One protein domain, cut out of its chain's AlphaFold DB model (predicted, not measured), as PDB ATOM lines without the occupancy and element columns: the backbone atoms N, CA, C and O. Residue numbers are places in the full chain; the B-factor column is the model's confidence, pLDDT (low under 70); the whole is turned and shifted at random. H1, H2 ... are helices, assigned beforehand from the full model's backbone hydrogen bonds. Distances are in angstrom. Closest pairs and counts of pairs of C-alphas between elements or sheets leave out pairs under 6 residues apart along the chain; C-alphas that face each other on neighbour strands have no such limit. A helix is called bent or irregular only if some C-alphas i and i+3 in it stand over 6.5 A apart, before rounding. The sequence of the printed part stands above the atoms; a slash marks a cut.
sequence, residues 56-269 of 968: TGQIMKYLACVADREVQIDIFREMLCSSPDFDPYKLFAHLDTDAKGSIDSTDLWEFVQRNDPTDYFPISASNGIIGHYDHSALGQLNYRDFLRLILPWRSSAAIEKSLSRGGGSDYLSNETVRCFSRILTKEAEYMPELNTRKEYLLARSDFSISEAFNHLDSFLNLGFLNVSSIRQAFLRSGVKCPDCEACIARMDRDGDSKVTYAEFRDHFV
ATOM      1  N   THR A  56      29.151  -6.944 -40.863       73.19
ATOM      2  CA  THR A  56      29.901  -6.055 -39.960       73.19
ATOM      3  C   THR A  56      29.269  -5.944 -38.570       73.19
ATOM      4  O   THR A  56      29.929  -6.152 -37.557       73.19
ATOM      5  N   GLY A  57      27.965  -5.665 -38.504       79.56
ATOM      6  CA  GLY A  57      27.228  -5.502 -37.250       79.56
ATOM      7  C   GLY A  57      26.982  -6.807 -36.490       79.56
ATOM      8  O   GLY A  57      26.617  -6.751 -35.318       79.56
ATOM      9  N   GLN A  58      27.177  -7.970 -37.119       84.56
ATOM     10  CA  GLN A  58      27.180  -9.271 -36.442       84.56
ATOM     11  C   GLN A  58      28.598  -9.643 -35.970       84.56
ATOM     12  O   GLN A  58      28.737 -10.112 -34.844       84.56
ATOM     13  N   ILE A  59      29.648  -9.334 -36.745       88.81
ATOM     14  CA  ILE A  59      31.059  -9.492 -36.339       88.81
ATOM     15  C   ILE A  59      31.345  -8.684 -35.066       88.81
ATOM     16  O   ILE A  59      31.870  -9.230 -34.098       88.81
ATOM     17  N   MET A  60      30.915  -7.419 -34.995       88.38
ATOM     18  CA  MET A  60      31.130  -6.614 -33.784       88.38
ATOM     19  C   MET A  60      30.352  -7.149 -32.565       88.38
ATOM     20  O   MET A  60      30.823  -7.025 -31.439       88.38
ATOM     21  N   LYS A  61      29.191  -7.797 -32.755       87.62
ATOM     22  CA  LYS A  61      28.463  -8.483 -31.664       87.62
ATOM     23  C   LYS A  61      29.100  -9.811 -31.255       87.62
ATOM     24  O   LYS A  61      28.916 -10.232 -30.116       87.62
ATOM     25  N   TYR A  62      29.799 -10.478 -32.171       90.81
ATOM     26  CA  TYR A  62      30.613 -11.646 -31.857       90.81
ATOM     27  C   TYR A  62      31.808 -11.230 -30.996       90.81
ATOM     28  O   TYR A  62      31.918 -11.699 -29.869       90.81
ATOM     29  N   LEU A  63      32.605 -10.257 -31.451       90.50
ATOM     30  CA  LEU A  63      33.754  -9.736 -30.701       90.50
ATOM     31  C   LEU A  63      33.358  -9.149 -29.336       90.50
ATOM     32  O   LEU A  63      34.045  -9.383 -28.349       90.50
ATOM     33  N   ALA A  64      32.216  -8.459 -29.238       87.69
ATOM     34  CA  ALA A  64      31.703  -7.994 -27.947       87.69
ATOM     35  C   ALA A  64      31.345  -9.151 -26.998       87.69
ATOM     36  O   ALA A  64      31.521  -9.016 -25.794       87.69
ATOM     37  N   CYS A  65      30.890 -10.292 -27.526       88.31
ATOM     38  CA  CYS A  65      30.661 -11.485 -26.718       88.31
ATOM     39  C   CYS A  65      31.968 -12.160 -26.302       88.31
ATOM     40  O   CYS A  65      32.082 -12.567 -25.154       88.31
ATOM     41  N   VAL A  66      32.941 -12.265 -27.213       90.25
ATOM     42  CA  VAL A  66      34.280 -12.791 -26.914       90.25
ATOM     43  C   VAL A  66      34.894 -12.014 -25.750       90.25
ATOM     44  O   VAL A  66      35.261 -12.618 -24.748       90.25
ATOM     45  N   ALA A  67      34.894 -10.680 -25.829       87.94
ATOM     46  CA  ALA A  67      35.369  -9.819 -24.753       87.94
ATOM     47  C   ALA A  67      34.574  -9.980 -23.448       87.94
ATOM     48  O   ALA A  67      35.176 -10.155 -22.391       87.94
ATOM     49  N   ASP A  68      33.236  -9.945 -23.501       86.19
ATOM     50  CA  ASP A  68      32.409 -10.107 -22.298       86.19
ATOM     51  C   ASP A  68      32.661 -11.473 -21.622       86.19
ATOM     52  O   ASP A  68      32.662 -11.534 -20.392       86.19
ATOM     53  N   ARG A  69      32.889 -12.561 -22.380       88.81
ATOM     54  CA  ARG A  69      33.195 -13.900 -21.834       88.81
ATOM     55  C   ARG A  69      34.617 -14.015 -21.299       88.81
ATOM     56  O   ARG A  69      34.782 -14.482 -20.177       88.81
ATOM     57  N   GLU A  70      35.613 -13.529 -22.031       89.06
ATOM     58  CA  GLU A  70      37.007 -13.583 -21.583       89.06
ATOM     59  C   GLU A  70      37.213 -12.777 -20.291       89.06
ATOM     60  O   GLU A  70      37.857 -13.260 -19.368       89.06
ATOM     61  N   VAL A  71      36.566 -11.613 -20.148       83.62
ATOM     62  CA  VAL A  71      36.581 -10.831 -18.893       83.62
ATOM     63  C   VAL A  71      35.872 -11.547 -17.732       83.62
ATOM     64  O   VAL A  71      36.196 -11.283 -16.578       83.62
ATOM     65  N   GLN A  72      34.922 -12.451 -17.993       83.50
ATOM     66  CA  GLN A  72      34.312 -13.278 -16.938       83.50
ATOM     67  C   GLN A  72      35.245 -14.412 -16.484       83.50
ATOM     68  O   GLN A  72      35.248 -14.729 -15.299       83.50
ATOM     69  N   ILE A  73      36.059 -14.980 -17.381       86.25
ATOM     70  CA  ILE A  73      37.043 -16.025 -17.050       86.25
ATOM     71  C   ILE A  73      38.280 -15.425 -16.359       86.25
ATOM     72  O   ILE A  73      38.749 -15.972 -15.361       86.25
ATOM     73  N   ASP A  74      38.773 -14.275 -16.831       87.00
ATOM     74  CA  ASP A  74      39.991 -13.629 -16.315       87.00
ATOM     75  C   ASP A  74      39.889 -13.282 -14.815       87.00
ATOM     76  O   ASP A  74      40.862 -13.417 -14.079       87.00
ATOM     77  N   ILE A  75      38.684 -12.963 -14.322       80.19
ATOM     78  CA  ILE A  75      38.405 -12.754 -12.889       80.19
ATOM     79  C   ILE A  75      38.736 -14.008 -12.058       80.19
ATOM     80  O   ILE A  75      39.340 -13.897 -10.991       80.19
ATOM     81  N   PHE A  76      38.390 -15.206 -12.540       84.62
ATOM     82  CA  PHE A  76      38.720 -16.453 -11.842       84.62
ATOM     83  C   PHE A  76      40.220 -16.780 -11.929       84.62
ATOM     84  O   PHE A  76      40.779 -17.308 -10.968       84.62
ATOM     85  N   ARG A  77      40.900 -16.397 -13.021       89.50
ATOM     86  CA  ARG A  77      42.370 -16.486 -13.142       89.50
ATOM     87  C   ARG A  77      43.092 -15.546 -12.172       89.50
ATOM     88  O   ARG A  77      44.082 -15.936 -11.552       89.50
ATOM     89  N   GLU A  78      42.584 -14.330 -11.976       82.88
ATOM     90  CA  GLU A  78      43.099 -13.401 -10.964       82.88
ATOM     91  C   GLU A  78      42.865 -13.902  -9.538       82.88
ATOM     92  O   GLU A  78      43.770 -13.800  -8.707       82.88
ATOM     93  N   MET A  79      41.695 -14.481  -9.248       79.94
ATOM     94  CA  MET A  79      41.421 -15.140  -7.964       79.94
ATOM     95  C   MET A  79      42.394 -16.298  -7.707       79.94
ATOM     96  O   MET A  79      42.982 -16.369  -6.627       79.94
ATOM     97  N   LEU A  80      42.619 -17.151  -8.713       85.94
ATOM     98  CA  LEU A  80      43.567 -18.262  -8.655       85.94
ATOM     99  C   LEU A  80      44.992 -17.763  -8.367       85.94
ATOM    100  O   LEU A  80      45.609 -18.204  -7.403       85.94
ATOM    101  N   CYS A  81      45.489 -16.770  -9.113       84.19
ATOM    102  CA  CYS A  81      46.804 -16.169  -8.849       84.19
ATOM    103  C   CYS A  81      46.888 -15.444  -7.491       84.19
ATOM    104  O   CYS A  81      47.968 -15.346  -6.895       84.19
ATOM    105  N   SER A  82      45.765 -14.940  -6.979       81.31
ATOM    106  CA  SER A  82      45.707 -14.233  -5.696       81.31
ATOM    107  C   SER A  82      45.820 -15.160  -4.487       81.31
ATOM    108  O   SER A  82      46.405 -14.724  -3.485       81.31
ATOM    109  N   SER A  83      45.329 -16.407  -4.575       81.31
ATOM    110  CA  SER A  83      45.367 -17.383  -3.473       81.31
ATOM    111  C   SER A  83      46.798 -17.553  -2.930       81.31
ATOM    112  O   SER A  83      47.761 -17.385  -3.682       81.31
ATOM    113  N   PRO A  84      46.997 -17.786  -1.620       76.75
ATOM    114  CA  PRO A  84      48.326 -17.723  -1.008       76.75
ATOM    115  C   PRO A  84      49.242 -18.882  -1.422       76.75
ATOM    116  O   PRO A  84      50.461 -18.705  -1.434       76.75
ATOM    117  N   ASP A  85      48.653 -20.030  -1.748       80.38
ATOM    118  CA  ASP A  85      49.302 -21.316  -2.016       80.38
ATOM    119  C   ASP A  85      49.463 -21.651  -3.508       80.38
ATOM    120  O   ASP A  85      50.210 -22.573  -3.834       80.38
ATOM    121  N   PHE A  86      48.807 -20.913  -4.412       84.81
ATOM    122  CA  PHE A  86      48.882 -21.187  -5.845       84.81
ATOM    123  C   PHE A  86      50.283 -20.953  -6.430       84.81
ATOM    124  O   PHE A  86      50.849 -19.854  -6.359       84.81
ATOM    125  N   ASP A  87      50.761 -22.012  -7.083       84.94
ATOM    126  CA  ASP A  87      51.956 -22.119  -7.909       84.94
ATOM    127  C   ASP A  87      51.531 -22.827  -9.222       84.94
ATOM    128  O   ASP A  87      50.963 -23.927  -9.158       84.94
ATOM    129  N   PRO A  88      51.761 -22.227 -10.408       87.44
ATOM    130  CA  PRO A  88      51.335 -22.808 -11.684       87.44
ATOM    131  C   PRO A  88      51.945 -24.180 -12.008       87.44
ATOM    132  O   PRO A  88      51.281 -25.010 -12.631       87.44
ATOM    133  N   TYR A  89      53.184 -24.442 -11.584       86.44
ATOM    134  CA  TYR A  89      53.866 -25.715 -11.821       86.44
ATOM    135  C   TYR A  89      53.313 -26.811 -10.908       86.44
ATOM    136  O   TYR A  89      53.101 -27.936 -11.357       86.44
ATOM    137  N   LYS A  90      52.993 -26.481  -9.649       85.69
ATOM    138  CA  LYS A  90      52.318 -27.427  -8.742       85.69
ATOM    139  C   LYS A  90      50.929 -27.811  -9.229       85.69
ATOM    140  O   LYS A  90      50.570 -28.980  -9.133       85.69
ATOM    141  N   LEU A  91      50.159 -26.862  -9.768       87.88
ATOM    142  CA  LEU A  91      48.854 -27.183 -10.348       87.88
ATOM    143  C   LEU A  91      48.997 -28.061 -11.602       87.88
ATOM    144  O   LEU A  91      48.240 -29.014 -11.742       87.88
ATOM    145  N   PHE A  92      49.993 -27.807 -12.460       88.81
ATOM    146  CA  PHE A  92      50.294 -28.677 -13.606       88.81
ATOM    147  C   PHE A  92      50.629 -30.108 -13.154       88.81
ATOM    148  O   PHE A  92      49.982 -31.055 -13.588       88.81
ATOM    149  N   ALA A  93      51.562 -30.263 -12.210       85.12
ATOM    150  CA  ALA A  93      51.977 -31.562 -11.669       85.12
ATOM    151  C   ALA A  93      50.893 -32.283 -10.836       85.12
ATOM    152  O   ALA A  93      51.025 -33.469 -10.549       85.12
ATOM    153  N   HIS A  94      49.826 -31.586 -10.432       85.19
ATOM    154  CA  HIS A  94      48.655 -32.184  -9.783       85.19
ATOM    155  C   HIS A  94      47.627 -32.733 -10.795       85.19
ATOM    156  O   HIS A  94      46.783 -33.547 -10.428       85.19
ATOM    157  N   LEU A  95      47.697 -32.289 -12.054       86.94
ATOM    158  CA  LEU A  95      46.867 -32.763 -13.169       86.94
ATOM    159  C   LEU A  95      47.585 -33.860 -13.965       86.94
ATOM    160  O   LEU A  95      46.982 -34.873 -14.297       86.94
ATOM    161  N   ASP A  96      48.885 -33.676 -14.201       86.81
ATOM    162  CA  ASP A  96      49.808 -34.617 -14.848       86.81
ATOM    163  C   ASP A  96      50.167 -35.791 -13.905       86.81
ATOM    164  O   ASP A  96      51.319 -35.983 -13.508       86.81
ATOM    165  N   THR A  97      49.150 -36.538 -13.459       76.00
ATOM    166  CA  THR A  97      49.268 -37.535 -12.370       76.00
ATOM    167  C   THR A  97      50.138 -38.750 -12.710       76.00
ATOM    168  O   THR A  97      50.643 -39.417 -11.805       76.00
ATOM    169  N   ASP A  98      50.350 -39.017 -13.997       78.44
ATOM    170  CA  ASP A  98      51.233 -40.042 -14.557       78.44
ATOM    171  C   ASP A  98      52.554 -39.474 -15.120       78.44
ATOM    172  O   ASP A  98      53.377 -40.234 -15.634       78.44
ATOM    173  N   ALA A  99      52.804 -38.168 -14.944       77.06
ATOM    174  CA  ALA A  99      54.029 -37.461 -15.327       77.06
ATOM    175  C   ALA A  99      54.396 -37.587 -16.824       77.06
ATOM    176  O   ALA A  99      55.571 -37.750 -17.181       77.06
ATOM    177  N   LYS A 100      53.392 -37.471 -17.704       80.81
ATOM    178  CA  LYS A 100      53.534 -37.355 -19.166       80.81
ATOM    179  C   LYS A 100      54.352 -36.118 -19.567       80.81
ATOM    180  O   LYS A 100      54.985 -36.117 -20.623       80.81
ATOM    181  N   GLY A 101      54.304 -35.051 -18.766       82.44
ATOM    182  CA  GLY A 101      54.746 -33.707 -19.148       82.44
ATOM    183  C   GLY A 101      53.715 -32.943 -19.990       82.44
ATOM    184  O   GLY A 101      54.048 -31.912 -20.585       82.44
ATOM    185  N   SER A 102      52.476 -33.437 -20.062       88.88
ATOM    186  CA  SER A 102      51.364 -32.863 -20.823       88.88
ATOM    187  C   SER A 102      50.019 -33.222 -20.183       88.88
ATOM    188  O   SER A 102      49.866 -34.293 -19.608       88.88
ATOM    189  N   ILE A 103      49.039 -32.323 -20.294       90.62
ATOM    190  CA  ILE A 103      47.680 -32.510 -19.759       90.62
ATOM    191  C   ILE A 103      46.731 -32.815 -20.919       90.62
ATOM    192  O   ILE A 103      46.624 -32.010 -21.850       90.62
ATOM    193  N   ASP A 104      46.027 -33.944 -20.870       90.00
ATOM    194  CA  ASP A 104      45.008 -34.316 -21.856       90.00
ATOM    195  C   ASP A 104      43.564 -34.048 -21.378       90.00
ATOM    196  O   ASP A 104      43.311 -33.486 -20.307       90.00
ATOM    197  N   SER A 105      42.577 -34.356 -22.226       88.88
ATOM    198  CA  SER A 105      41.166 -34.087 -21.929       88.88
ATOM    199  C   SER A 105      40.574 -34.988 -20.841       88.88
ATOM    200  O   SER A 105      39.581 -34.600 -20.216       88.88
ATOM    201  N   THR A 106      41.189 -36.142 -20.581       89.31
ATOM    202  CA  THR A 106      40.877 -37.036 -19.459       89.31
ATOM    203  C   THR A 106      41.353 -36.415 -18.157       89.31
ATOM    204  O   THR A 106      40.561 -36.307 -17.227       89.31
ATOM    205  N   ASP A 107      42.591 -35.912 -18.115       90.62
ATOM    206  CA  ASP A 107      43.186 -35.290 -16.922       90.62
ATOM    207  C   ASP A 107      42.341 -34.091 -16.432       90.62
ATOM    208  O   ASP A 107      42.005 -33.985 -15.247       90.62
ATOM    209  N   LEU A 108      41.906 -33.220 -17.357       90.62
ATOM    210  CA  LEU A 108      40.987 -32.112 -17.050       90.62
ATOM    211  C   LEU A 108      39.598 -32.591 -16.601       90.62
ATOM    212  O   LEU A 108      38.991 -31.976 -15.724       90.62
ATOM    213  N   TRP A 109      39.079 -33.667 -17.201       90.31
ATOM    214  CA  TRP A 109      37.770 -34.221 -16.851       90.31
ATOM    215  C   TRP A 109      37.784 -34.850 -15.454       90.31
ATOM    216  O   TRP A 109      36.964 -34.486 -14.611       90.31
ATOM    217  N   GLU A 110      38.750 -35.725 -15.169       88.81
ATOM    218  CA  GLU A 110      38.900 -36.347 -13.855       88.81
ATOM    219  C   GLU A 110      39.103 -35.306 -12.752       88.81
ATOM    220  O   GLU A 110      38.561 -35.467 -11.658       88.81
ATOM    221  N   PHE A 111      39.845 -34.226 -13.018       89.12
ATOM    222  CA  PHE A 111      40.028 -33.154 -12.044       89.12
ATOM    223  C   PHE A 111      38.704 -32.488 -11.648       89.12
ATOM    224  O   PHE A 111      38.457 -32.322 -10.451       89.12
ATOM    225  N   VAL A 112      37.843 -32.128 -12.607       86.94
ATOM    226  CA  VAL A 112      36.537 -31.523 -12.288       86.94
ATOM    227  C   VAL A 112      35.650 -32.537 -11.564       86.94
ATOM    228  O   VAL A 112      35.148 -32.237 -10.483       86.94
ATOM    229  N   GLN A 113      35.553 -33.772 -12.065       85.94
ATOM    230  CA  GLN A 113      34.728 -34.822 -11.449       85.94
ATOM    231  C   GLN A 113      35.159 -35.177 -10.012       85.94
ATOM    232  O   GLN A 113      34.321 -35.568  -9.201       85.94
ATOM    233  N   ARG A 114      36.448 -35.039  -9.671       83.81
ATOM    234  CA  ARG A 114      36.974 -35.248  -8.308       83.81
ATOM    235  C   ARG A 114      36.676 -34.089  -7.350       83.81
ATOM    236  O   ARG A 114      36.594 -34.330  -6.147       83.81
ATOM    237  N   ASN A 115      36.554 -32.857  -7.848       79.25
ATOM    238  CA  ASN A 115      36.598 -31.642  -7.020       79.25
ATOM    239  C   ASN A 115      35.319 -30.785  -7.050       79.25
ATOM    240  O   ASN A 115      35.076 -30.042  -6.097       79.25
ATOM    241  N   ASP A 116      34.502 -30.894  -8.098       73.00
ATOM    242  CA  ASP A 116      33.180 -30.264  -8.210       73.00
ATOM    243  C   ASP A 116      32.177 -31.197  -8.932       73.00
ATOM    244  O   ASP A 116      31.710 -30.896 -10.030       73.00
ATOM    245  N   PRO A 117      31.824 -32.357  -8.335       62.03
ATOM    246  CA  PRO A 117      30.903 -33.334  -8.933       62.03
ATOM    247  C   PRO A 117      29.441 -32.848  -9.017       62.03
ATOM    248  O   PRO A 117      28.549 -33.623  -9.366       62.03
ATOM    249  N   THR A 118      29.170 -31.596  -8.639       52.53
ATOM    250  CA  THR A 118      27.838 -30.982  -8.648       52.53
ATOM    251  C   THR A 118      27.459 -30.345  -9.984       52.53
ATOM    252  O   THR A 118      26.264 -30.257 -10.272       52.53
ATOM    253  N   ASP A 119      28.434 -29.941 -10.801       57.44
ATOM    254  CA  ASP A 119      28.204 -29.394 -12.142       57.44
ATOM    255  C   ASP A 119      28.461 -30.447 -13.236       57.44
ATOM    256  O   ASP A 119      29.381 -31.259 -13.167       57.44
ATOM    257  N   TYR A 120      27.630 -30.442 -14.284       66.31
ATOM    258  CA  TYR A 120      27.752 -31.389 -15.397       66.31
ATOM    259  C   TYR A 120      28.906 -30.992 -16.331       66.31
ATOM    260  O   TYR A 120      28.751 -30.117 -17.188       66.31
ATOM    261  N   PHE A 121      30.050 -31.664 -16.185       81.38
ATOM    262  CA  PHE A 121      31.247 -31.452 -17.000       81.38
ATOM    263  C   PHE A 121      31.526 -32.667 -17.914       81.38
ATOM    264  O   PHE A 121      32.120 -33.657 -17.481       81.38
ATOM    265  N   PRO A 122      31.080 -32.654 -19.185       81.38
ATOM    266  CA  PRO A 122      31.311 -33.762 -20.108       81.38
ATOM    267  C   PRO A 122      32.729 -33.720 -20.693       81.38
ATOM    268  O   PRO A 122      33.272 -32.649 -20.951       81.38
ATOM    269  N   ILE A 123      33.308 -34.879 -21.025       83.06
ATOM    270  CA  ILE A 123      34.643 -34.965 -21.659       83.06
ATOM    271  C   ILE A 123      34.731 -34.226 -23.014       83.06
ATOM    272  O   ILE A 123      35.801 -33.787 -23.432       83.06
ATOM    273  N   SER A 124      33.597 -34.001 -23.688       80.81
ATOM    274  CA  SER A 124      33.512 -33.140 -24.875       80.81
ATOM    275  C   SER A 124      33.812 -31.664 -24.579       80.81
ATOM    276  O   SER A 124      34.345 -30.976 -25.449       80.81
ATOM    277  N   ALA A 125      33.549 -31.184 -23.358       85.31
ATOM    278  CA  ALA A 125      33.967 -29.859 -22.911       85.31
ATOM    279  C   ALA A 125      35.486 -29.801 -22.711       85.31
ATOM    280  O   ALA A 125      36.116 -28.885 -23.239       85.31
ATOM    281  N   SER A 126      36.093 -30.812 -22.071       88.12
ATOM    282  CA  SER A 126      37.557 -30.940 -22.000       88.12
ATOM    283  C   SER A 126      38.187 -30.912 -23.392       88.12
ATOM    284  O   SER A 126      39.077 -30.107 -23.636       88.12
ATOM    285  N   ASN A 127      37.685 -31.713 -24.339       86.06
ATOM    286  CA  ASN A 127      38.158 -31.709 -25.731       86.06
ATOM    287  C   ASN A 127      38.048 -30.318 -26.392       86.06
ATOM    288  O   ASN A 127      38.929 -29.933 -27.160       86.06
ATOM    289  N   GLY A 128      37.004 -29.544 -26.073       84.62
ATOM    290  CA  GLY A 128      36.846 -28.159 -26.528       84.62
ATOM    291  C   GLY A 128      37.842 -27.172 -25.901       84.62
ATOM    292  O   GLY A 128      38.292 -26.257 -26.589       84.62
ATOM    293  N   ILE A 129      38.213 -27.368 -24.631       89.69
ATOM    294  CA  ILE A 129      39.234 -26.575 -23.923       89.69
ATOM    295  C   ILE A 129      40.625 -26.896 -24.478       89.69
ATOM    296  O   ILE A 129      41.332 -25.982 -24.908       89.69
ATOM    297  N   ILE A 130      40.989 -28.185 -24.540       89.00
ATOM    298  CA  ILE A 130      42.240 -28.658 -25.145       89.00
ATOM    299  C   ILE A 130      42.362 -28.108 -26.571       89.00
ATOM    300  O   ILE A 130      43.331 -27.429 -26.882       89.00
ATOM    301  N   GLY A 131      41.346 -28.305 -27.417       83.75
ATOM    302  CA  GLY A 131      41.356 -27.861 -28.813       83.75
ATOM    303  C   GLY A 131      41.374 -26.341 -29.037       83.75
ATOM    304  O   GLY A 131      41.541 -25.908 -30.176       83.75
ATOM    305  N   HIS A 132      41.207 -25.527 -27.989       85.31
ATOM    306  CA  HIS A 132      41.395 -24.071 -28.046       85.31
ATOM    307  C   HIS A 132      42.796 -23.652 -27.590       85.31
ATOM    308  O   HIS A 132      43.431 -22.816 -28.235       85.31
ATOM    309  N   TYR A 133      43.277 -24.238 -26.491       88.19
ATOM    310  CA  TYR A 133      44.540 -23.860 -25.855       88.19
ATOM    311  C   TYR A 133      45.768 -24.613 -26.381       88.19
ATOM    312  O   TYR A 133      46.870 -24.095 -26.244       88.19
ATOM    313  N   ASP A 134      45.607 -25.774 -27.018       87.19
ATOM    314  CA  ASP A 134      46.692 -26.510 -27.671       87.19
ATOM    315  C   ASP A 134      47.169 -25.770 -28.935       87.19
ATOM    316  O   ASP A 134      46.486 -25.719 -29.967       87.19
ATOM    317  N   HIS A 135      48.371 -25.203 -28.857       78.62
ATOM    318  CA  HIS A 135      49.047 -24.556 -29.984       78.62
ATOM    319  C   HIS A 135      49.970 -25.512 -30.749       78.62
ATOM    320  O   HIS A 135      50.426 -25.178 -31.844       78.62
ATOM    321  N   SER A 136      50.219 -26.702 -30.203       75.44
ATOM    322  CA  SER A 136      51.010 -27.767 -30.826       75.44
ATOM    323  C   SER A 136      50.191 -28.685 -31.745       75.44
ATOM    324  O   SER A 136      50.769 -29.362 -32.593       75.44
ATOM    325  N   ALA A 137      48.858 -28.667 -31.617       75.50
ATOM    326  CA  ALA A 137      47.905 -29.541 -32.307       75.50
ATOM    327  C   ALA A 137      48.175 -31.046 -32.082       75.50
ATOM    328  O   ALA A 137      47.967 -31.871 -32.976       75.50
ATOM    329  N   LEU A 138      48.640 -31.392 -30.878       77.25
ATOM    330  CA  LEU A 138      48.921 -32.758 -30.426       77.25
ATOM    331  C   LEU A 138      47.739 -33.398 -29.674       77.25
ATOM    332  O   LEU A 138      47.773 -34.594 -29.398       77.25
ATOM    333  N   GLY A 139      46.695 -32.626 -29.351       81.00
ATOM    334  CA  GLY A 139      45.567 -33.068 -28.529       81.00
ATOM    335  C   GLY A 139      45.847 -33.015 -27.024       81.00
ATOM    336  O   GLY A 139      45.160 -33.686 -26.259       81.00
ATOM    337  N   GLN A 140      46.855 -32.245 -26.598       88.94
ATOM    338  CA  GLN A 140      47.286 -32.112 -25.202       88.94
ATOM    339  C   GLN A 140      47.840 -30.704 -24.935       88.94
ATOM    340  O   GLN A 140      48.394 -30.068 -25.830       88.94
ATOM    341  N   LEU A 141      47.751 -30.228 -23.691       90.12
ATOM    342  CA  LEU A 141      48.383 -28.983 -23.253       90.12
ATOM    343  C   LEU A 141      49.788 -29.260 -22.717       90.12
ATOM    344  O   LEU A 141      49.967 -29.909 -21.688       90.12
ATOM    345  N   ASN A 142      50.790 -28.696 -23.385       88.75
ATOM    346  CA  ASN A 142      52.112 -28.496 -22.794       88.75
ATOM    347  C   ASN A 142      52.058 -27.380 -21.727       88.75
ATOM    348  O   ASN A 142      51.101 -26.605 -21.666       88.75
ATOM    349  N   TYR A 143      53.111 -27.236 -20.920       88.00
ATOM    350  CA  TYR A 143      53.138 -26.250 -19.830       88.00
ATOM    351  C   TYR A 143      52.907 -24.789 -20.284       88.00
ATOM    352  O   TYR A 143      52.225 -24.046 -19.583       88.00
ATOM    353  N   ARG A 144      53.389 -24.358 -21.466       85.25
ATOM    354  CA  ARG A 144      53.151 -22.984 -21.975       85.25
ATOM    355  C   ARG A 144      51.675 -22.750 -22.297       85.25
ATOM    356  O   ARG A 144      51.151 -21.672 -22.019       85.25
ATOM    357  N   ASP A 145      51.014 -23.750 -22.864       89.00
ATOM    358  CA  ASP A 145      49.592 -23.686 -23.196       89.00
ATOM    359  C   ASP A 145      48.702 -23.818 -21.954       89.00
ATOM    360  O   ASP A 145      47.708 -23.101 -21.828       89.00
ATOM    361  N   PHE A 146      49.120 -24.605 -20.962       91.31
ATOM    362  CA  PHE A 146      48.484 -24.627 -19.647       91.31
ATOM    363  C   PHE A 146      48.584 -23.278 -18.916       91.31
ATOM    364  O   PHE A 146      47.587 -22.806 -18.369       91.31
ATOM    365  N   LEU A 147      49.737 -22.596 -18.961       88.88
ATOM    366  CA  LEU A 147      49.875 -21.252 -18.382       88.88
ATOM    367  C   LEU A 147      48.866 -20.251 -18.975       88.88
ATOM    368  O   LEU A 147      48.379 -19.389 -18.250       88.88
ATOM    369  N   ARG A 148      48.498 -20.383 -20.257       86.38
ATOM    370  CA  ARG A 148      47.491 -19.528 -20.922       86.38
ATOM    371  C   ARG A 148      46.053 -19.827 -20.501       86.38
ATOM    372  O   ARG A 148      45.213 -18.934 -20.543       86.38
ATOM    373  N   LEU A 149      45.770 -21.060 -20.086       91.19
ATOM    374  CA  LEU A 149      44.473 -21.439 -19.526       91.19
ATOM    375  C   LEU A 149      44.250 -20.804 -18.138       91.19
ATOM    376  O   LEU A 149      43.118 -20.444 -17.813       91.19
ATOM    377  N   ILE A 150      45.313 -20.637 -17.336       91.25
ATOM    378  CA  ILE A 150      45.207 -20.296 -15.901       91.25
ATOM    379  C   ILE A 150      45.716 -18.909 -15.484       91.25
ATOM    380  O   ILE A 150      45.269 -18.411 -14.453       91.25
ATOM    381  N   LEU A 151      46.641 -18.280 -16.219       88.38
ATOM    382  CA  LEU A 151      47.187 -16.966 -15.849       88.38
ATOM    383  C   LEU A 151      46.318 -15.816 -16.392       88.38
ATOM    384  O   LEU A 151      45.930 -15.854 -17.560       88.38
ATOM    385  N   PRO A 152      46.025 -14.778 -15.587       86.00
ATOM    386  CA  PRO A 152      45.217 -13.650 -16.026       86.00
ATOM    387  C   PRO A 152      46.013 -12.736 -16.957       86.00
ATOM    388  O   PRO A 152      47.156 -12.395 -16.655       86.00
ATOM    389  N   TRP A 153      45.418 -12.270 -18.054       80.88
ATOM    390  CA  TRP A 153      46.139 -11.417 -19.014       80.88
ATOM    391  C   TRP A 153      46.254  -9.953 -18.555       80.88
ATOM    392  O   TRP A 153      47.121  -9.223 -19.035       80.88
ATOM    393  N   ARG A 154      45.414  -9.518 -17.604       69.81
ATOM    394  CA  ARG A 154      45.408  -8.146 -17.053       69.81
ATOM    395  C   ARG A 154      46.477  -7.897 -16.000       69.81
ATOM    396  O   ARG A 154      47.161  -6.874 -16.023       69.81
ATOM    397  N   SER A 155      46.569  -8.795 -15.023       73.38
ATOM    398  CA  SER A 155      47.283  -8.528 -13.775       73.38
ATOM    399  C   SER A 155      48.682  -9.129 -13.786       73.38
ATOM    400  O   SER A 155      48.954 -10.175 -13.192       73.38
ATOM    401  N   SER A 156      49.607  -8.408 -14.422       69.75
ATOM    402  CA  SER A 156      51.046  -8.699 -14.376       69.75
ATOM    403  C   SER A 156      51.577  -8.818 -12.942       69.75
ATOM    404  O   SER A 156      52.425  -9.664 -12.675       69.75
ATOM    405  N   ALA A 157      51.022  -8.050 -11.998       66.75
ATOM    406  CA  ALA A 157      51.339  -8.156 -10.575       66.75
ATOM    407  C   ALA A 157      50.843  -9.472  -9.942       66.75
ATOM    408  O   ALA A 157      51.532 -10.026  -9.088       66.75
ATOM    409  N   ALA A 158      49.682 -10.002 -10.349       69.12
ATOM    410  CA  ALA A 158      49.214 -11.313  -9.892       69.12
ATOM    411  C   ALA A 158      50.042 -12.457 -10.506       69.12
ATOM    412  O   ALA A 158      50.372 -13.405  -9.793       69.12
ATOM    413  N   ILE A 159      50.441 -12.335 -11.778       74.94
ATOM    414  CA  ILE A 159      51.381 -13.259 -12.435       74.94
ATOM    415  C   ILE A 159      52.741 -13.253 -11.716       74.94
ATOM    416  O   ILE A 159      53.243 -14.301 -11.327       74.94
ATOM    417  N   GLU A 160      53.345 -12.085 -11.485       72.69
ATOM    418  CA  GLU A 160      54.641 -11.981 -10.798       72.69
ATOM    419  C   GLU A 160      54.558 -12.522  -9.359       72.69
ATOM    420  O   GLU A 160      55.464 -13.219  -8.897       72.69
ATOM    421  N   LYS A 161      53.438 -12.284  -8.664       72.62
ATOM    422  CA  LYS A 161      53.169 -12.819  -7.322       72.62
ATOM    423  C   LYS A 161      52.984 -14.341  -7.301       72.62
ATOM    424  O   LYS A 161      53.397 -14.957  -6.324       72.62
ATOM    425  N   SER A 162      52.405 -14.961  -8.332       72.69
ATOM    426  CA  SER A 162      52.306 -16.427  -8.412       72.69
ATOM    427  C   SER A 162      53.642 -17.070  -8.799       72.69
ATOM    428  O   SER A 162      54.061 -18.029  -8.158       72.69
ATOM    429  N   LEU A 163      54.371 -16.494  -9.758       72.94
ATOM    430  CA  LEU A 163      55.660 -17.016 -10.236       72.94
ATOM    431  C   LEU A 163      56.838 -16.805  -9.262       72.94
ATOM    432  O   LEU A 163      57.866 -17.464  -9.400       72.94
ATOM    433  N   SER A 164      56.715 -15.914  -8.273       67.50
ATOM    434  CA  SER A 164      57.759 -15.664  -7.261       67.50
ATOM    435  C   SER A 164      57.632 -16.505  -5.977       67.50
ATOM    436  O   SER A 164      58.517 -16.444  -5.121       67.50
ATOM    437  N   ARG A 165      56.582 -17.329  -5.831       67.75
ATOM    438  CA  ARG A 165      56.274 -18.141  -4.628       67.75
ATOM    439  C   ARG A 165      57.081 -19.445  -4.494       67.75
ATOM    440  O   ARG A 165      56.555 -20.485  -4.097       67.75
ATOM    441  N   GLY A 166      58.386 -19.397  -4.745       46.53
ATOM    442  CA  GLY A 166      59.258 -20.551  -4.514       46.53
ATOM    443  C   GLY A 166      59.290 -20.979  -3.036       46.53
ATOM    444  O   GLY A 166      59.812 -20.246  -2.199       46.53
ATOM    445  N   GLY A 167      58.784 -22.181  -2.723       49.81
ATOM    446  CA  GLY A 167      58.991 -22.846  -1.421       49.81
ATOM    447  C   GLY A 167      57.786 -22.983  -0.475       49.81
ATOM    448  O   GLY A 167      57.991 -23.164   0.723       49.81
ATOM    449  N   GLY A 168      56.543 -22.899  -0.964       51.78
ATOM    450  CA  GLY A 168      55.343 -23.230  -0.168       51.78
ATOM    451  C   GLY A 168      55.075 -24.740  -0.003       51.78
ATOM    452  O   GLY A 168      55.729 -25.559  -0.645       51.78
ATOM    453  N   SER A 169      54.057 -25.088   0.801       56.38
ATOM    454  CA  SER A 169      53.497 -26.449   0.996       56.38
ATOM    455  C   SER A 169      53.263 -27.217  -0.312       56.38
ATOM    456  O   SER A 169      52.831 -26.624  -1.298       56.38
ATOM    457  N   ASP A 170      53.486 -28.535  -0.319       61.59
ATOM    458  CA  ASP A 170      53.206 -29.407  -1.475       61.59
ATOM    459  C   ASP A 170      51.701 -29.575  -1.752       61.59
ATOM    460  O   ASP A 170      51.298 -29.833  -2.884       61.59
ATOM    461  N   TYR A 171      50.861 -29.381  -0.733       66.81
ATOM    462  CA  TYR A 171      49.405 -29.427  -0.853       66.81
ATOM    463  C   TYR A 171      48.845 -28.078  -1.315       66.81
ATOM    464  O   TYR A 171      49.047 -27.063  -0.641       66.81
ATOM    465  N   LEU A 172      48.095 -28.105  -2.420       78.62
ATOM    466  CA  LEU A 172      47.201 -27.029  -2.859       78.62
ATOM    467  C   LEU A 172      46.000 -26.929  -1.905       78.62
ATOM    468  O   LEU A 172      45.528 -27.939  -1.379       78.62
ATOM    469  N   SER A 173      45.476 -25.722  -1.692       80.25
ATOM    470  CA  SER A 173      44.262 -25.526  -0.899       80.25
ATOM    471  C   SER A 173      42.999 -25.887  -1.686       80.25
ATOM    472  O   SER A 173      42.930 -25.716  -2.905       80.25
ATOM    473  N   ASN A 174      41.949 -26.305  -0.971       78.94
ATOM    474  CA  ASN A 174      40.631 -26.559  -1.563       78.94
ATOM    475  C   ASN A 174      40.073 -25.331  -2.312       78.94
ATOM    476  O   ASN A 174      39.285 -25.494  -3.238       78.94
ATOM    477  N   GLU A 175      40.476 -24.112  -1.938       77.12
ATOM    478  CA  GLU A 175      40.044 -22.885  -2.616       77.12
ATOM    479  C   GLU A 175      40.787 -22.670  -3.942       77.12
ATOM    480  O   GLU A 175      40.154 -22.361  -4.949       77.12
ATOM    481  N   THR A 176      42.101 -22.922  -3.990       83.69
ATOM    482  CA  THR A 176      42.888 -22.949  -5.239       83.69
ATOM    483  C   THR A 176      42.334 -23.988  -6.217       83.69
ATOM    484  O   THR A 176      42.101 -23.688  -7.388       83.69
ATOM    485  N   VAL A 177      42.046 -25.191  -5.714       85.94
ATOM    486  CA  VAL A 177      41.438 -26.301  -6.466       85.94
ATOM    487  C   VAL A 177      40.061 -25.915  -7.031       85.94
ATOM    488  O   VAL A 177      39.820 -26.075  -8.229       85.94
ATOM    489  N   ARG A 178      39.178 -25.325  -6.214       82.62
ATOM    490  CA  ARG A 178      37.860 -24.823  -6.656       82.62
ATOM    491  C   ARG A 178      37.958 -23.672  -7.655       82.62
ATOM    492  O   ARG A 178      37.172 -23.634  -8.599       82.62
ATOM    493  N   CYS A 179      38.901 -22.748  -7.478       83.44
ATOM    494  CA  CYS A 179      39.119 -21.653  -8.426       83.44
ATOM    495  C   CYS A 179      39.506 -22.190  -9.810       83.44
ATOM    496  O   CYS A 179      38.943 -21.737 -10.804       83.44
ATOM    497  N   PHE A 180      40.392 -23.191  -9.884       91.25
ATOM    498  CA  PHE A 180      40.727 -23.821 -11.162       91.25
ATOM    499  C   PHE A 180      39.560 -24.631 -11.750       91.25
ATOM    500  O   PHE A 180      39.263 -24.475 -12.934       91.25
ATOM    501  N   SER A 181      38.826 -25.401 -10.935       88.12
ATOM    502  CA  SER A 181      37.620 -26.114 -11.395       88.12
ATOM    503  C   SER A 181      36.611 -25.154 -12.044       88.12
ATOM    504  O   SER A 181      36.134 -25.383 -13.153       88.12
ATOM    505  N   ARG A 182      36.372 -23.990 -11.422       85.69
ATOM    506  CA  ARG A 182      35.451 -22.970 -11.951       85.69
ATOM    507  C   ARG A 182      35.955 -22.290 -13.226       85.69
ATOM    508  O   ARG A 182      35.119 -21.917 -14.044       85.69
ATOM    509  N   ILE A 183      37.269 -22.179 -13.456       90.50
ATOM    510  CA  ILE A 183      37.809 -21.760 -14.766       90.50
ATOM    511  C   ILE A 183      37.387 -22.770 -15.843       90.50
ATOM    512  O   ILE A 183      36.812 -22.365 -16.852       90.50
ATOM    513  N   LEU A 184      37.590 -24.072 -15.606       92.12
ATOM    514  CA  LEU A 184      37.197 -25.129 -16.548       92.12
ATOM    515  C   LEU A 184      35.681 -25.135 -16.803       92.12
ATOM    516  O   LEU A 184      35.250 -25.149 -17.957       92.12
ATOM    517  N   THR A 185      34.860 -25.045 -15.755       89.12
ATOM    518  CA  THR A 185      33.394 -25.021 -15.893       89.12
ATOM    519  C   THR A 185      32.892 -23.762 -16.613       89.12
ATOM    520  O   THR A 185      31.955 -23.854 -17.407       89.12
ATOM    521  N   LYS A 186      33.516 -22.586 -16.429       87.88
ATOM    522  CA  LYS A 186      33.147 -21.371 -17.189       87.88
ATOM    523  C   LYS A 186      33.621 -21.393 -18.640       87.88
ATOM    524  O   LYS A 186      32.890 -20.917 -19.506       87.88
ATOM    525  N   GLU A 187      34.770 -21.996 -18.933       91.12
ATOM    526  CA  GLU A 187      35.156 -22.303 -20.314       91.12
ATOM    527  C   GLU A 187      34.112 -23.215 -20.982       91.12
ATOM    528  O   GLU A 187      33.595 -22.886 -22.052       91.12
ATOM    529  N   ALA A 188      33.705 -24.297 -20.310       88.44
ATOM    530  CA  ALA A 188      32.654 -25.201 -20.779       88.44
ATOM    531  C   ALA A 188      31.283 -24.515 -20.959       88.44
ATOM    532  O   ALA A 188      30.574 -24.814 -21.921       88.44
ATOM    533  N   GLU A 189      30.916 -23.567 -20.086       86.75
ATOM    534  CA  GLU A 189      29.684 -22.767 -20.202       86.75
ATOM    535  C   GLU A 189      29.702 -21.869 -21.457       86.75
ATOM    536  O   GLU A 189      28.684 -21.708 -22.136       86.75
ATOM    537  N   TYR A 190      30.852 -21.266 -21.781       88.00
ATOM    538  CA  TYR A 190      30.949 -20.210 -22.798       88.00
ATOM    539  C   TYR A 190      31.352 -20.709 -24.190       88.00
ATOM    540  O   TYR A 190      30.915 -20.126 -25.190       88.00
ATOM    541  N   MET A 191      32.132 -21.788 -24.290       85.31
ATOM    542  CA  MET A 191      32.619 -22.318 -25.571       85.31
ATOM    543  C   MET A 191      31.485 -22.663 -26.566       85.31
ATOM    544  O   MET A 191      31.591 -22.268 -27.733       85.31
ATOM    545  N   PRO A 192      30.356 -23.290 -26.157       84.12
ATOM    546  CA  PRO A 192      29.236 -23.571 -27.060       84.12
ATOM    547  C   PRO A 192      28.529 -22.306 -27.568       84.12
ATOM    548  O   PRO A 192      28.127 -22.252 -28.733       84.12
ATOM    549  N   GLU A 193      28.403 -21.259 -26.740       86.12
ATOM    550  CA  GLU A 193      27.822 -19.980 -27.175       86.12
ATOM    551  C   GLU A 193      28.706 -19.312 -28.238       86.12
ATOM    552  O   GLU A 193      28.199 -18.818 -29.252       86.12
ATOM    553  N   LEU A 194      30.025 -19.301 -28.025       87.38
ATOM    554  CA  LEU A 194      30.971 -18.721 -28.975       87.38
ATOM    555  C   LEU A 194      30.986 -19.512 -30.290       87.38
ATOM    556  O   LEU A 194      30.859 -18.896 -31.350       87.38
ATOM    557  N   ASN A 195      31.041 -20.845 -30.246       86.19
ATOM    558  CA  ASN A 195      31.021 -21.686 -31.448       86.19
ATOM    559  C   ASN A 195      29.708 -21.541 -32.242       86.19
ATOM    560  O   ASN A 195      29.767 -21.262 -33.438       86.19
ATOM    561  N   THR A 196      28.542 -21.533 -31.580       86.44
ATOM    562  CA  THR A 196      27.241 -21.247 -32.233       86.44
ATOM    563  C   THR A 196      27.259 -19.906 -32.988       86.44
ATOM    564  O   THR A 196      26.669 -19.758 -34.062       86.44
ATOM    565  N   ARG A 197      27.947 -18.891 -32.444       86.94
ATOM    566  CA  ARG A 197      28.085 -17.571 -33.086       86.94
ATOM    567  C   ARG A 197      29.115 -17.570 -34.227       86.94
ATOM    568  O   ARG A 197      28.882 -16.859 -35.208       86.94
ATOM    569  N   LYS A 198      30.199 -18.357 -34.144       88.44
ATOM    570  CA  LYS A 198      31.145 -18.593 -35.258       88.44
ATOM    571  C   LYS A 198      30.428 -19.265 -36.430       88.44
ATOM    572  O   LYS A 198      30.476 -18.750 -37.543       88.44
ATOM    573  N   GLU A 199      29.698 -20.347 -36.169       86.38
ATOM    574  CA  GLU A 199      28.894 -21.078 -37.156       86.38
ATOM    575  C   GLU A 199      27.849 -20.179 -37.823       86.38
ATOM    576  O   GLU A 199      27.755 -20.144 -39.049       86.38
ATOM    577  N   TYR A 200      27.115 -19.376 -37.042       85.31
ATOM    578  CA  TYR A 200      26.160 -18.409 -37.591       85.31
ATOM    579  C   TYR A 200      26.818 -17.365 -38.512       85.31
ATOM    580  O   TYR A 200      26.185 -16.924 -39.472       85.31
ATOM    581  N   LEU A 201      28.064 -16.954 -38.249       86.31
ATOM    582  CA  LEU A 201      28.816 -16.085 -39.161       86.31
ATOM    583  C   LEU A 201      29.261 -16.851 -40.416       86.31
ATOM    584  O   LEU A 201      28.991 -16.390 -41.522       86.31
ATOM    585  N   LEU A 202      29.862 -18.033 -40.261       85.44
ATOM    586  CA  LEU A 202      30.351 -18.882 -41.358       85.44
ATOM    587  C   LEU A 202      29.238 -19.349 -42.313       85.44
ATOM    588  O   LEU A 202      29.475 -19.495 -43.510       85.44
ATOM    589  N   ALA A 203      28.013 -19.530 -41.816       85.31
ATOM    590  CA  ALA A 203      26.847 -19.906 -42.615       85.31
ATOM    591  C   ALA A 203      26.281 -18.765 -43.492       85.31
ATOM    592  O   ALA A 203      25.360 -18.995 -44.284       85.31
ATOM    593  N   ARG A 204      26.782 -17.527 -43.364       82.94
ATOM    594  CA  ARG A 204      26.300 -16.377 -44.145       82.94
ATOM    595  C   ARG A 204      26.996 -16.268 -45.498       82.94
ATOM    596  O   ARG A 204      28.213 -16.185 -45.589       82.94
ATOM    597  N   SER A 205      26.199 -16.116 -46.555       79.19
ATOM    598  CA  SER A 205      26.690 -15.856 -47.918       79.19
ATOM    599  C   SER A 205      27.299 -14.462 -48.129       79.19
ATOM    600  O   SER A 205      27.841 -14.199 -49.199       79.19
ATOM    601  N   ASP A 206      27.197 -13.573 -47.138       80.75
ATOM    602  CA  ASP A 206      27.817 -12.245 -47.091       80.75
ATOM    603  C   ASP A 206      28.879 -12.135 -45.973       80.75
ATOM    604  O   ASP A 206      29.125 -11.042 -45.459       80.75
ATOM    605  N   PHE A 207      29.495 -13.258 -45.578       85.75
ATOM    606  CA  PHE A 207      30.647 -13.315 -44.673       85.75
ATOM    607  C   PHE A 207      31.855 -13.988 -45.336       85.75
ATOM    608  O   PHE A 207      31.743 -15.018 -45.996       85.75
ATOM    609  N   SER A 208      33.030 -13.417 -45.092       85.00
ATOM    610  CA  SER A 208      34.333 -13.998 -45.395       85.00
ATOM    611  C   SER A 208      35.288 -13.615 -44.270       85.00
ATOM    612  O   SER A 208      35.303 -12.460 -43.844       85.00
ATOM    613  N   ILE A 209      36.101 -14.564 -43.796       86.75
ATOM    614  CA  ILE A 209      37.094 -14.322 -42.736       86.75
ATOM    615  C   ILE A 209      38.086 -13.234 -43.180       86.75
ATOM    616  O   ILE A 209      38.422 -12.347 -42.399       86.75
ATOM    617  N   SER A 210      38.498 -13.243 -44.452       85.00
ATOM    618  CA  SER A 210      39.408 -12.238 -45.018       85.00
ATOM    619  C   SER A 210      38.763 -10.854 -45.109       85.00
ATOM    620  O   SER A 210      39.406  -9.857 -44.804       85.00
ATOM    621  N   GLU A 211      37.479 -10.768 -45.473       83.69
ATOM    622  CA  GLU A 211      36.761  -9.485 -45.496       83.69
ATOM    623  C   GLU A 211      36.492  -8.958 -44.080       83.69
ATOM    624  O   GLU A 211      36.573  -7.753 -43.851       83.69
ATOM    625  N   ALA A 212      36.236  -9.847 -43.115       85.94
ATOM    626  CA  ALA A 212      36.093  -9.496 -41.706       85.94
ATOM    627  C   ALA A 212      37.403  -8.947 -41.123       85.94
ATOM    628  O   ALA A 212      37.391  -7.879 -40.513       85.94
ATOM    629  N   PHE A 213      38.529  -9.623 -41.367       87.75
ATOM    630  CA  PHE A 213      39.860  -9.165 -40.966       87.75
ATOM    631  C   PHE A 213      40.199  -7.809 -41.598       87.75
ATOM    632  O   PHE A 213      40.465  -6.841 -40.885       87.75
ATOM    633  N   ASN A 214      40.070  -7.698 -42.924       84.81
ATOM    634  CA  ASN A 214      40.329  -6.455 -43.651       84.81
ATOM    635  C   ASN A 214      39.411  -5.315 -43.185       84.81
ATOM    636  O   ASN A 214      39.848  -4.172 -43.122       84.81
ATOM    637  N   HIS A 215      38.157  -5.594 -42.811       83.25
ATOM    638  CA  HIS A 215      37.267  -4.590 -42.226       83.25
ATOM    639  C   HIS A 215      37.752  -4.118 -40.844       83.25
ATOM    640  O   HIS A 215      37.652  -2.927 -40.542       83.25
ATOM    641  N   LEU A 216      38.268  -5.013 -40.000       84.31
ATOM    642  CA  LEU A 216      38.806  -4.662 -38.680       84.31
ATOM    643  C   LEU A 216      40.115  -3.854 -38.792       84.31
ATOM    644  O   LEU A 216      40.294  -2.905 -38.032       84.31
ATOM    645  N   ASP A 217      40.971  -4.156 -39.774       85.19
ATOM    646  CA  ASP A 217      42.223  -3.423 -40.044       85.19
ATOM    647  C   ASP A 217      42.031  -2.136 -40.886       85.19
ATOM    648  O   ASP A 217      42.901  -1.267 -40.907       85.19
ATOM    649  N   SER A 218      40.866  -1.945 -41.530       74.88
ATOM    650  CA  SER A 218      40.535  -0.886 -42.525       74.88
ATOM    651  C   SER A 218      40.698   0.595 -42.114       74.88
ATOM    652  O   SER A 218      40.187   1.499 -42.790       74.88
ATOM    653  N   PHE A 219      41.320   0.891 -40.978       68.50
ATOM    654  CA  PHE A 219      41.728   2.238 -40.586       68.50
ATOM    655  C   PHE A 219      43.242   2.411 -40.474       68.50
ATOM    656  O   PHE A 219      43.727   3.502 -40.757       68.50
ATOM    657  N   LEU A 220      43.960   1.368 -40.056       70.25
ATOM    658  CA  LEU A 220      45.395   1.429 -39.776       70.25
ATOM    659  C   LEU A 220      46.211   0.652 -40.821       70.25
ATOM    660  O   LEU A 220      47.329   1.063 -41.112       70.25
ATOM    661  N   ASN A 221      45.620  -0.377 -41.446       77.12
ATOM    662  CA  ASN A 221      46.215  -1.179 -42.519       77.12
ATOM    663  C   ASN A 221      47.595  -1.736 -42.111       77.12
ATOM    664  O   ASN A 221      48.594  -1.555 -42.813       77.12
ATOM    665  N   LEU A 222      47.640  -2.355 -40.932       77.00
ATOM    666  CA  LEU A 222      48.848  -2.882 -40.297       77.00
ATOM    667  C   LEU A 222      49.178  -4.315 -40.740       77.00
ATOM    668  O   LEU A 222      50.280  -4.786 -40.486       77.00
ATOM    669  N   GLY A 223      48.225  -5.037 -41.343       81.56
ATOM    670  CA  GLY A 223      48.351  -6.475 -41.622       81.56
ATOM    671  C   GLY A 223      48.130  -7.372 -40.395       81.56
ATOM    672  O   GLY A 223      48.092  -8.595 -40.525       81.56
ATOM    673  N   PHE A 224      47.927  -6.774 -39.218       86.88
ATOM    674  CA  PHE A 224      47.585  -7.423 -37.955       86.88
ATOM    675  C   PHE A 224      46.542  -6.592 -37.196       86.88
ATOM    676  O   PHE A 224      46.500  -5.364 -37.296       86.88
ATOM    677  N   LEU A 225      45.699  -7.248 -36.402       87.75
ATOM    678  CA  LEU A 225      44.771  -6.559 -35.509       87.75
ATOM    679  C   LEU A 225      45.448  -6.299 -34.167       87.75
ATOM    680  O   LEU A 225      46.104  -7.172 -33.613       87.75
ATOM    681  N   ASN A 226      45.249  -5.105 -33.623       88.00
ATOM    682  CA  ASN A 226      45.611  -4.766 -32.252       88.00
ATOM    683  C   ASN A 226      44.422  -4.084 -31.552       88.00
ATOM    684  O   ASN A 226      43.370  -3.835 -32.157       88.00
ATOM    685  N   VAL A 227      44.598  -3.753 -30.270       87.25
ATOM    686  CA  VAL A 227      43.596  -3.060 -29.439       87.25
ATOM    687  C   VAL A 227      43.039  -1.812 -30.141       87.25
ATOM    688  O   VAL A 227      41.828  -1.577 -30.127       87.25
ATOM    689  N   SER A 228      43.900  -1.036 -30.806       84.19
ATOM    690  CA  SER A 228      43.529   0.177 -31.545       84.19
ATOM    691  C   SER A 228      42.678  -0.119 -32.783       84.19
ATOM    692  O   SER A 228      41.655   0.547 -32.968       84.19
ATOM    693  N   SER A 229      43.027  -1.127 -33.590       86.50
ATOM    694  CA  SER A 229      42.241  -1.556 -34.759       86.50
ATOM    695  C   SER A 229      40.828  -1.985 -34.347       86.50
ATOM    696  O   SER A 229      39.835  -1.452 -34.850       86.50
ATOM    697  N   ILE A 230      40.720  -2.867 -33.346       86.44
ATOM    698  CA  ILE A 230      39.430  -3.361 -32.833       86.44
ATOM    699  C   ILE A 230      38.592  -2.206 -32.257       86.44
ATOM    700  O   ILE A 230      37.416  -2.054 -32.605       86.44
ATOM    701  N   ARG A 231      39.194  -1.331 -31.443       87.44
ATOM    702  CA  ARG A 231      38.536  -0.145 -30.864       87.44
ATOM    703  C   ARG A 231      38.004   0.812 -31.935       87.44
ATOM    704  O   ARG A 231      36.897   1.333 -31.785       87.44
ATOM    705  N   GLN A 232      38.745   1.023 -33.022       83.62
ATOM    706  CA  GLN A 232      38.323   1.870 -34.143       83.62
ATOM    707  C   GLN A 232      37.205   1.222 -34.974       83.62
ATOM    708  O   GLN A 232      36.249   1.904 -35.350       83.62
ATOM    709  N   ALA A 233      37.243  -0.097 -35.185       84.50
ATOM    710  CA  ALA A 233      36.139  -0.826 -35.808       84.50
ATOM    711  C   ALA A 233      34.843  -0.741 -34.976       84.50
ATOM    712  O   ALA A 233      33.766  -0.506 -35.533       84.50
ATOM    713  N   PHE A 234      34.932  -0.833 -33.643       86.31
ATOM    714  CA  PHE A 234      33.777  -0.622 -32.762       86.31
ATOM    715  C   PHE A 234      33.210   0.797 -32.884       86.31
ATOM    716  O   PHE A 234      32.010   0.936 -33.123       86.31
ATOM    717  N   LEU A 235      34.058   1.831 -32.813       84.56
ATOM    718  CA  LEU A 235      33.646   3.232 -32.986       84.56
ATOM    719  C   LEU A 235      32.926   3.470 -34.326       84.56
ATOM    720  O   LEU A 235      31.880   4.116 -34.346       84.56
ATOM    721  N   ARG A 236      33.433   2.897 -35.425       81.12
ATOM    722  CA  ARG A 236      32.806   2.959 -36.760       81.12
ATOM    723  C   ARG A 236      31.451   2.247 -36.830       81.12
ATOM    724  O   ARG A 236      30.565   2.691 -37.553       81.12
ATOM    725  N   SER A 237      31.285   1.144 -36.102       79.94
ATOM    726  CA  SER A 237      30.084   0.296 -36.168       79.94
ATOM    727  C   SER A 237      28.863   0.830 -35.407       79.94
ATOM    728  O   SER A 237      27.758   0.323 -35.596       79.94
ATOM    729  N   GLY A 238      29.057   1.782 -34.487       73.94
ATOM    730  CA  GLY A 238      28.024   2.228 -33.543       73.94
ATOM    731  C   GLY A 238      27.662   1.209 -32.448       73.94
ATOM    732  O   GLY A 238      26.855   1.520 -31.571       73.94
ATOM    733  N   VAL A 239      28.255   0.009 -32.449       76.50
ATOM    734  CA  VAL A 239      28.136  -0.958 -31.348       76.50
ATOM    735  C   VAL A 239      28.954  -0.454 -30.158       76.50
ATOM    736  O   VAL A 239      30.057   0.067 -30.327       76.50
ATOM    737  N   LYS A 240      28.429  -0.611 -28.934       77.00
ATOM    738  CA  LYS A 240      29.156  -0.236 -27.716       77.00
ATOM    739  C   LYS A 240      30.493  -0.982 -27.682       77.00
ATOM    740  O   LYS A 240      30.508  -2.202 -27.579       77.00
ATOM    741  N   CYS A 241      31.584  -0.221 -27.727       69.56
ATOM    742  CA  CYS A 241      32.941  -0.727 -27.565       69.56
ATOM    743  C   CYS A 241      33.041  -1.560 -26.268       69.56
ATOM    744  O   CYS A 241      32.827  -0.987 -25.189       69.56
ATOM    745  N   PRO A 242      33.336  -2.870 -26.356       78.69
ATOM    746  CA  PRO A 242      33.623  -3.712 -25.208       78.69
ATOM    747  C   PRO A 242      35.045  -3.408 -24.720       78.69
ATOM    748  O   PRO A 242      35.680  -2.432 -25.150       78.69
ATOM    749  N   ASP A 243      35.555  -4.262 -23.845       82.19
ATOM    750  CA  ASP A 243      36.985  -4.321 -23.598       82.19
ATOM    751  C   ASP A 243      37.708  -4.896 -24.832       82.19
ATOM    752  O   ASP A 243      37.341  -5.952 -25.340       82.19
ATOM    753  N   CYS A 244      38.656  -4.146 -25.393       84.81
ATOM    754  CA  CYS A 244      39.290  -4.500 -26.671       84.81
ATOM    755  C   CYS A 244      40.578  -5.305 -26.486       84.81
ATOM    756  O   CYS A 244      40.982  -5.992 -27.420       84.81
ATOM    757  N   GLU A 245      41.185  -5.258 -25.301       85.56
ATOM    758  CA  GLU A 245      42.320  -6.112 -24.938       85.56
ATOM    759  C   GLU A 245      41.834  -7.554 -24.725       85.56
ATOM    760  O   GLU A 245      42.440  -8.485 -25.243       85.56
ATOM    761  N   ALA A 246      40.641  -7.730 -24.141       85.94
ATOM    762  CA  ALA A 246      39.970  -9.030 -24.018       85.94
ATOM    763  C   ALA A 246      39.697  -9.722 -25.371       85.94
ATOM    764  O   ALA A 246      39.715 -10.947 -25.466       85.94
ATOM    765  N   CYS A 247      39.449  -8.946 -26.436       88.44
ATOM    766  CA  CYS A 247      39.349  -9.490 -27.792       88.44
ATOM    767  C   CYS A 247      40.694 -10.045 -28.281       88.44
ATOM    768  O   CYS A 247      40.710 -11.083 -28.935       88.44
ATOM    769  N   ILE A 248      41.796  -9.340 -28.001       89.44
ATOM    770  CA  ILE A 248      43.147  -9.751 -28.402       89.44
ATOM    771  C   ILE A 248      43.558 -10.993 -27.608       89.44
ATOM    772  O   ILE A 248      43.852 -12.003 -28.228       89.44
ATOM    773  N   ALA A 249      43.440 -10.987 -26.278       86.00
ATOM    774  CA  ALA A 249      43.850 -12.101 -25.411       86.00
ATOM    775  C   ALA A 249      43.188 -13.463 -25.735       86.00
ATOM    776  O   ALA A 249      43.767 -14.506 -25.451       86.00
ATOM    777  N   ARG A 250      41.995 -13.480 -26.359       88.62
ATOM    778  CA  ARG A 250      41.310 -14.712 -26.816       88.62
ATOM    779  C   ARG A 250      41.685 -15.155 -28.244       88.62
ATOM    780  O   ARG A 250      41.279 -16.236 -28.686       88.62
ATOM    781  N   MET A 251      42.355 -14.299 -29.011       88.38
ATOM    782  CA  MET A 251      42.684 -14.519 -30.427       88.38
ATOM    783  C   MET A 251      44.193 -14.612 -30.691       88.38
ATOM    784  O   MET A 251      44.576 -15.296 -31.631       88.38
ATOM    785  N   ASP A 252      45.005 -13.934 -29.883       85.88
ATOM    786  CA  ASP A 252      46.469 -13.970 -29.860       85.88
ATOM    787  C   ASP A 252      46.951 -15.371 -29.434       85.88
ATOM    788  O   ASP A 252      46.539 -15.898 -28.393       85.88
ATOM    789  N   ARG A 253      47.783 -16.000 -30.270       80.44
ATOM    790  CA  ARG A 253      48.269 -17.380 -30.113       80.44
ATOM    791  C   ARG A 253      49.760 -17.465 -29.802       80.44
ATOM    792  O   ARG A 253      50.233 -18.559 -29.464       80.44
ATOM    793  N   ASP A 254      50.518 -16.369 -29.848       77.00
ATOM    794  CA  ASP A 254      51.945 -16.343 -29.483       77.00
ATOM    795  C   ASP A 254      52.241 -15.519 -28.208       77.00
ATOM    796  O   ASP A 254      53.062 -15.958 -27.388       77.00
ATOM    797  N   GLY A 255      51.450 -14.486 -27.931       74.38
ATOM    798  CA  GLY A 255      51.516 -13.580 -26.785       74.38
ATOM    799  C   GLY A 255      52.042 -12.175 -27.112       74.38
ATOM    800  O   GLY A 255      52.350 -11.432 -26.177       74.38
ATOM    801  N   ASP A 256      52.208 -11.800 -28.386       80.06
ATOM    802  CA  ASP A 256      52.810 -10.519 -28.791       80.06
ATOM    803  C   ASP A 256      51.857  -9.300 -28.766       80.06
ATOM    804  O   ASP A 256      52.271  -8.178 -29.101       80.06
ATOM    805  N   SER A 257      50.611  -9.499 -28.314       82.62
ATOM    806  CA  SER A 257      49.518  -8.512 -28.246       82.62
ATOM    807  C   SER A 257      48.999  -8.012 -29.603       82.62
ATOM    808  O   SER A 257      48.348  -6.957 -29.685       82.62
ATOM    809  N   LYS A 258      49.244  -8.772 -30.671       87.31
ATOM    810  CA  LYS A 258      48.621  -8.621 -31.989       87.31
ATOM    811  C   LYS A 258      47.805  -9.878 -32.312       87.31
ATOM    812  O   LYS A 258      47.777 -10.848 -31.569       87.31
ATOM    813  N   VAL A 259      47.085  -9.830 -33.428       89.19
ATOM    814  CA  VAL A 259      46.416 -10.992 -34.022       89.19
ATOM    815  C   VAL A 259      46.640 -10.927 -35.525       89.19
ATOM    816  O   VAL A 259      46.084 -10.065 -36.219       89.19
ATOM    817  N   THR A 260      47.471 -11.821 -36.043       90.19
ATOM    818  CA  THR A 260      47.708 -11.985 -37.479       90.19
ATOM    819  C   THR A 260      46.470 -12.545 -38.187       90.19
ATOM    820  O   THR A 260      45.539 -13.071 -37.571       90.19
ATOM    821  N   TYR A 261      46.456 -12.497 -39.523       88.75
ATOM    822  CA  TYR A 261      45.388 -13.144 -40.291       88.75
ATOM    823  C   TYR A 261      45.319 -14.667 -40.063       88.75
ATOM    824  O   TYR A 261      44.233 -15.243 -40.132       88.75
ATOM    825  N   ALA A 262      46.448 -15.325 -39.775       85.06
ATOM    826  CA  ALA A 262      46.480 -16.762 -39.501       85.06
ATOM    827  C   ALA A 262      45.751 -17.096 -38.192       85.06
ATOM    828  O   ALA A 262      44.884 -17.963 -38.177       85.06
ATOM    829  N   GLU A 263      46.030 -16.351 -37.128       87.38
ATOM    830  CA  GLU A 263      45.410 -16.542 -35.815       87.38
ATOM    831  C   GLU A 263      43.934 -16.147 -35.818       87.38
ATOM    832  O   GLU A 263      43.092 -16.891 -35.321       87.38
ATOM    833  N   PHE A 264      43.590 -15.033 -36.473       89.44
ATOM    834  CA  PHE A 264      42.196 -14.636 -36.661       89.44
ATOM    835  C   PHE A 264      41.409 -15.693 -37.448       89.44
ATOM    836  O   PHE A 264      40.268 -15.993 -37.104       89.44
ATOM    837  N   ARG A 265      42.009 -16.299 -38.484       88.75
ATOM    838  CA  ARG A 265      41.420 -17.432 -39.212       88.75
ATOM    839  C   ARG A 265      41.241 -18.643 -38.301       88.75
ATOM    840  O   ARG A 265      40.154 -19.219 -38.294       88.75
ATOM    841  N   ASP A 266      42.266 -19.016 -37.547       83.00
ATOM    842  CA  ASP A 266      42.256 -20.226 -36.720       83.00
ATOM    843  C   ASP A 266      41.300 -20.104 -35.530       83.00
ATOM    844  O   ASP A 266      40.613 -21.065 -35.203       83.00
ATOM    845  N   HIS A 267      41.120 -18.904 -34.976       85.44
ATOM    846  CA  HIS A 267      40.073 -18.618 -33.993       85.44
ATOM    847  C   HIS A 267      38.649 -18.876 -34.539       85.44
ATOM    848  O   HIS A 267      37.743 -19.211 -33.770       85.44
ATOM    849  N   PHE A 268      38.429 -18.761 -35.856       82.44
ATOM    850  CA  PHE A 268      37.170 -19.133 -36.518       82.44
ATOM    851  C   PHE A 268      37.078 -20.621 -36.902       82.44
ATOM    852  O   PHE A 268      35.987 -21.072 -37.256       82.44
ATOM    853  N   VAL A 269      38.160 -21.398 -36.802       70.31
ATOM    854  CA  VAL A 269      38.100 -22.861 -36.927       70.31
ATOM    855  C   VAL A 269      37.499 -23.433 -35.640       70.31
ATOM    856  O   VAL A 269      37.892 -23.076 -34.530       70.31
TER     857      VAL A 269
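This is residues 56 to 269 of the 968 residues of the protein "Cyclin-dependent kinases regulatory subunit 2" of Perkinsus olseni (UniProt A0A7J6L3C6). Two long helices, H1 and the bent H7, run side by side in opposite directions as a long backbone, and two lobes of short helices pack on them, one near each end. H2, H3, H4, H5 and H6 make one lobe, by the end of H1 and the arm H7a; H8, H9, H10 and H11 make the other, by the start of H1, where the arm H7b also lies. The printed part has 214 residues, with eleven named helices, H1 to H11 in order along the chain, and no named strand; its class is all helix, and the helices that touch are mostly crossed. The whole is compact, with a radius of gyration of the C-alphas of 18.0 A, but elongated in outline, spanning 53 by 34 by 29 A.

By its hydrogen bonds H7, residues 174 to 202, was assigned as one helix, but it is bent: C-alphas 189 and 192 are 6.9 A apart, and its arms H7a, residues 174 to 189, and H7b, residues 192 to 202, stand at a shallow tilt of 29 degrees. H1, residues 56 to 82, is the hub. With residues 73 to 80 it touches H7a at a shallow tilt of 11 degrees, opposite ways, the closest C-alphas being those of Leu 80 and Cys 179, 5.6 A apart. With residues 58 to 66 it touches H7b at a shallow tilt of 26 degrees, opposite ways; the closest C-alphas, of Tyr 62 and Arg 197, are 6.6 A apart. H3, residues 105 to 115, touches H7a at a steep tilt of 54 degrees, its Val 112 closest to Ser 181 at 5.6 A between C-alphas. H4, residues 123 to 133, touches H7a about perpendicular, at 89 degrees, with the closest C-alphas, of Ala 125 and Ala 188, 5.3 A apart. H5, residues 143 to 150, touches H4, the closest C-alphas being those of Tyr 133 and Asp 145, 5.7 A apart. H2, residues 88 to 95, touches H5, with Pro 88 and Leu 147 closest at 7.0 A between C-alphas, and only just touches H3, with 3 pairs of C-alphas within 8 A, closest between Leu 95 and Asp 107 at 5.8 A. H6, residues 156 to 163, touches residues 78 to 82 of H1; the C-alphas of Cys 81 and Ala 158 are closest, at 5.5 A. H10, residues 245 to 249, touches residues 63 to 71 of H1, closest at Ala 67 and Ala 246, 4.7 A between C-alphas. H9, residues 227 to 237, touches H8, residues 209 to 217, about perpendicular at 83 degrees, with the C-alphas of Leu 216 and Ala 233 closest at 5.5 A. H11, residues 261 to 267, touches H8, with Ile 209 and Arg 265 closest at 6.4 A between C-alphas, and is only just apart from H4, the closest C-alphas being 8.2 A apart. In H2 to H6, H7a, H7b and H8 to H11 every O i to N i+4 pair is within hydrogen-bond range; in H1 20 of 23 are.

H1 begins at C-alpha 56, (29.901, -6.055, -39.960), and ends at C-alpha 82, (45.707, -14.233, -5.696), 38.6 A away. From first to last C-alpha H7a is 21.9 A long, H3 15.8 A, H4 and H9 15.5 A each, and H7b 15.1 A. H11 ends at C-alpha 267, (40.073, -18.618, -33.993).

The two farthest C-alphas, those of Gly 167 and Ser 205, are 57.0 A apart. The printed part has no cut. The link from H10 to H11 is long, with 11 residues; residues 259 to 260 in it pair briefly, antiparallel, with residues 224 to 225. The mean pLDDT of the printed part is 82.6; residues 117 to 120, 154, 156 to 158, 164 to 171, 219 and 241 are under 70.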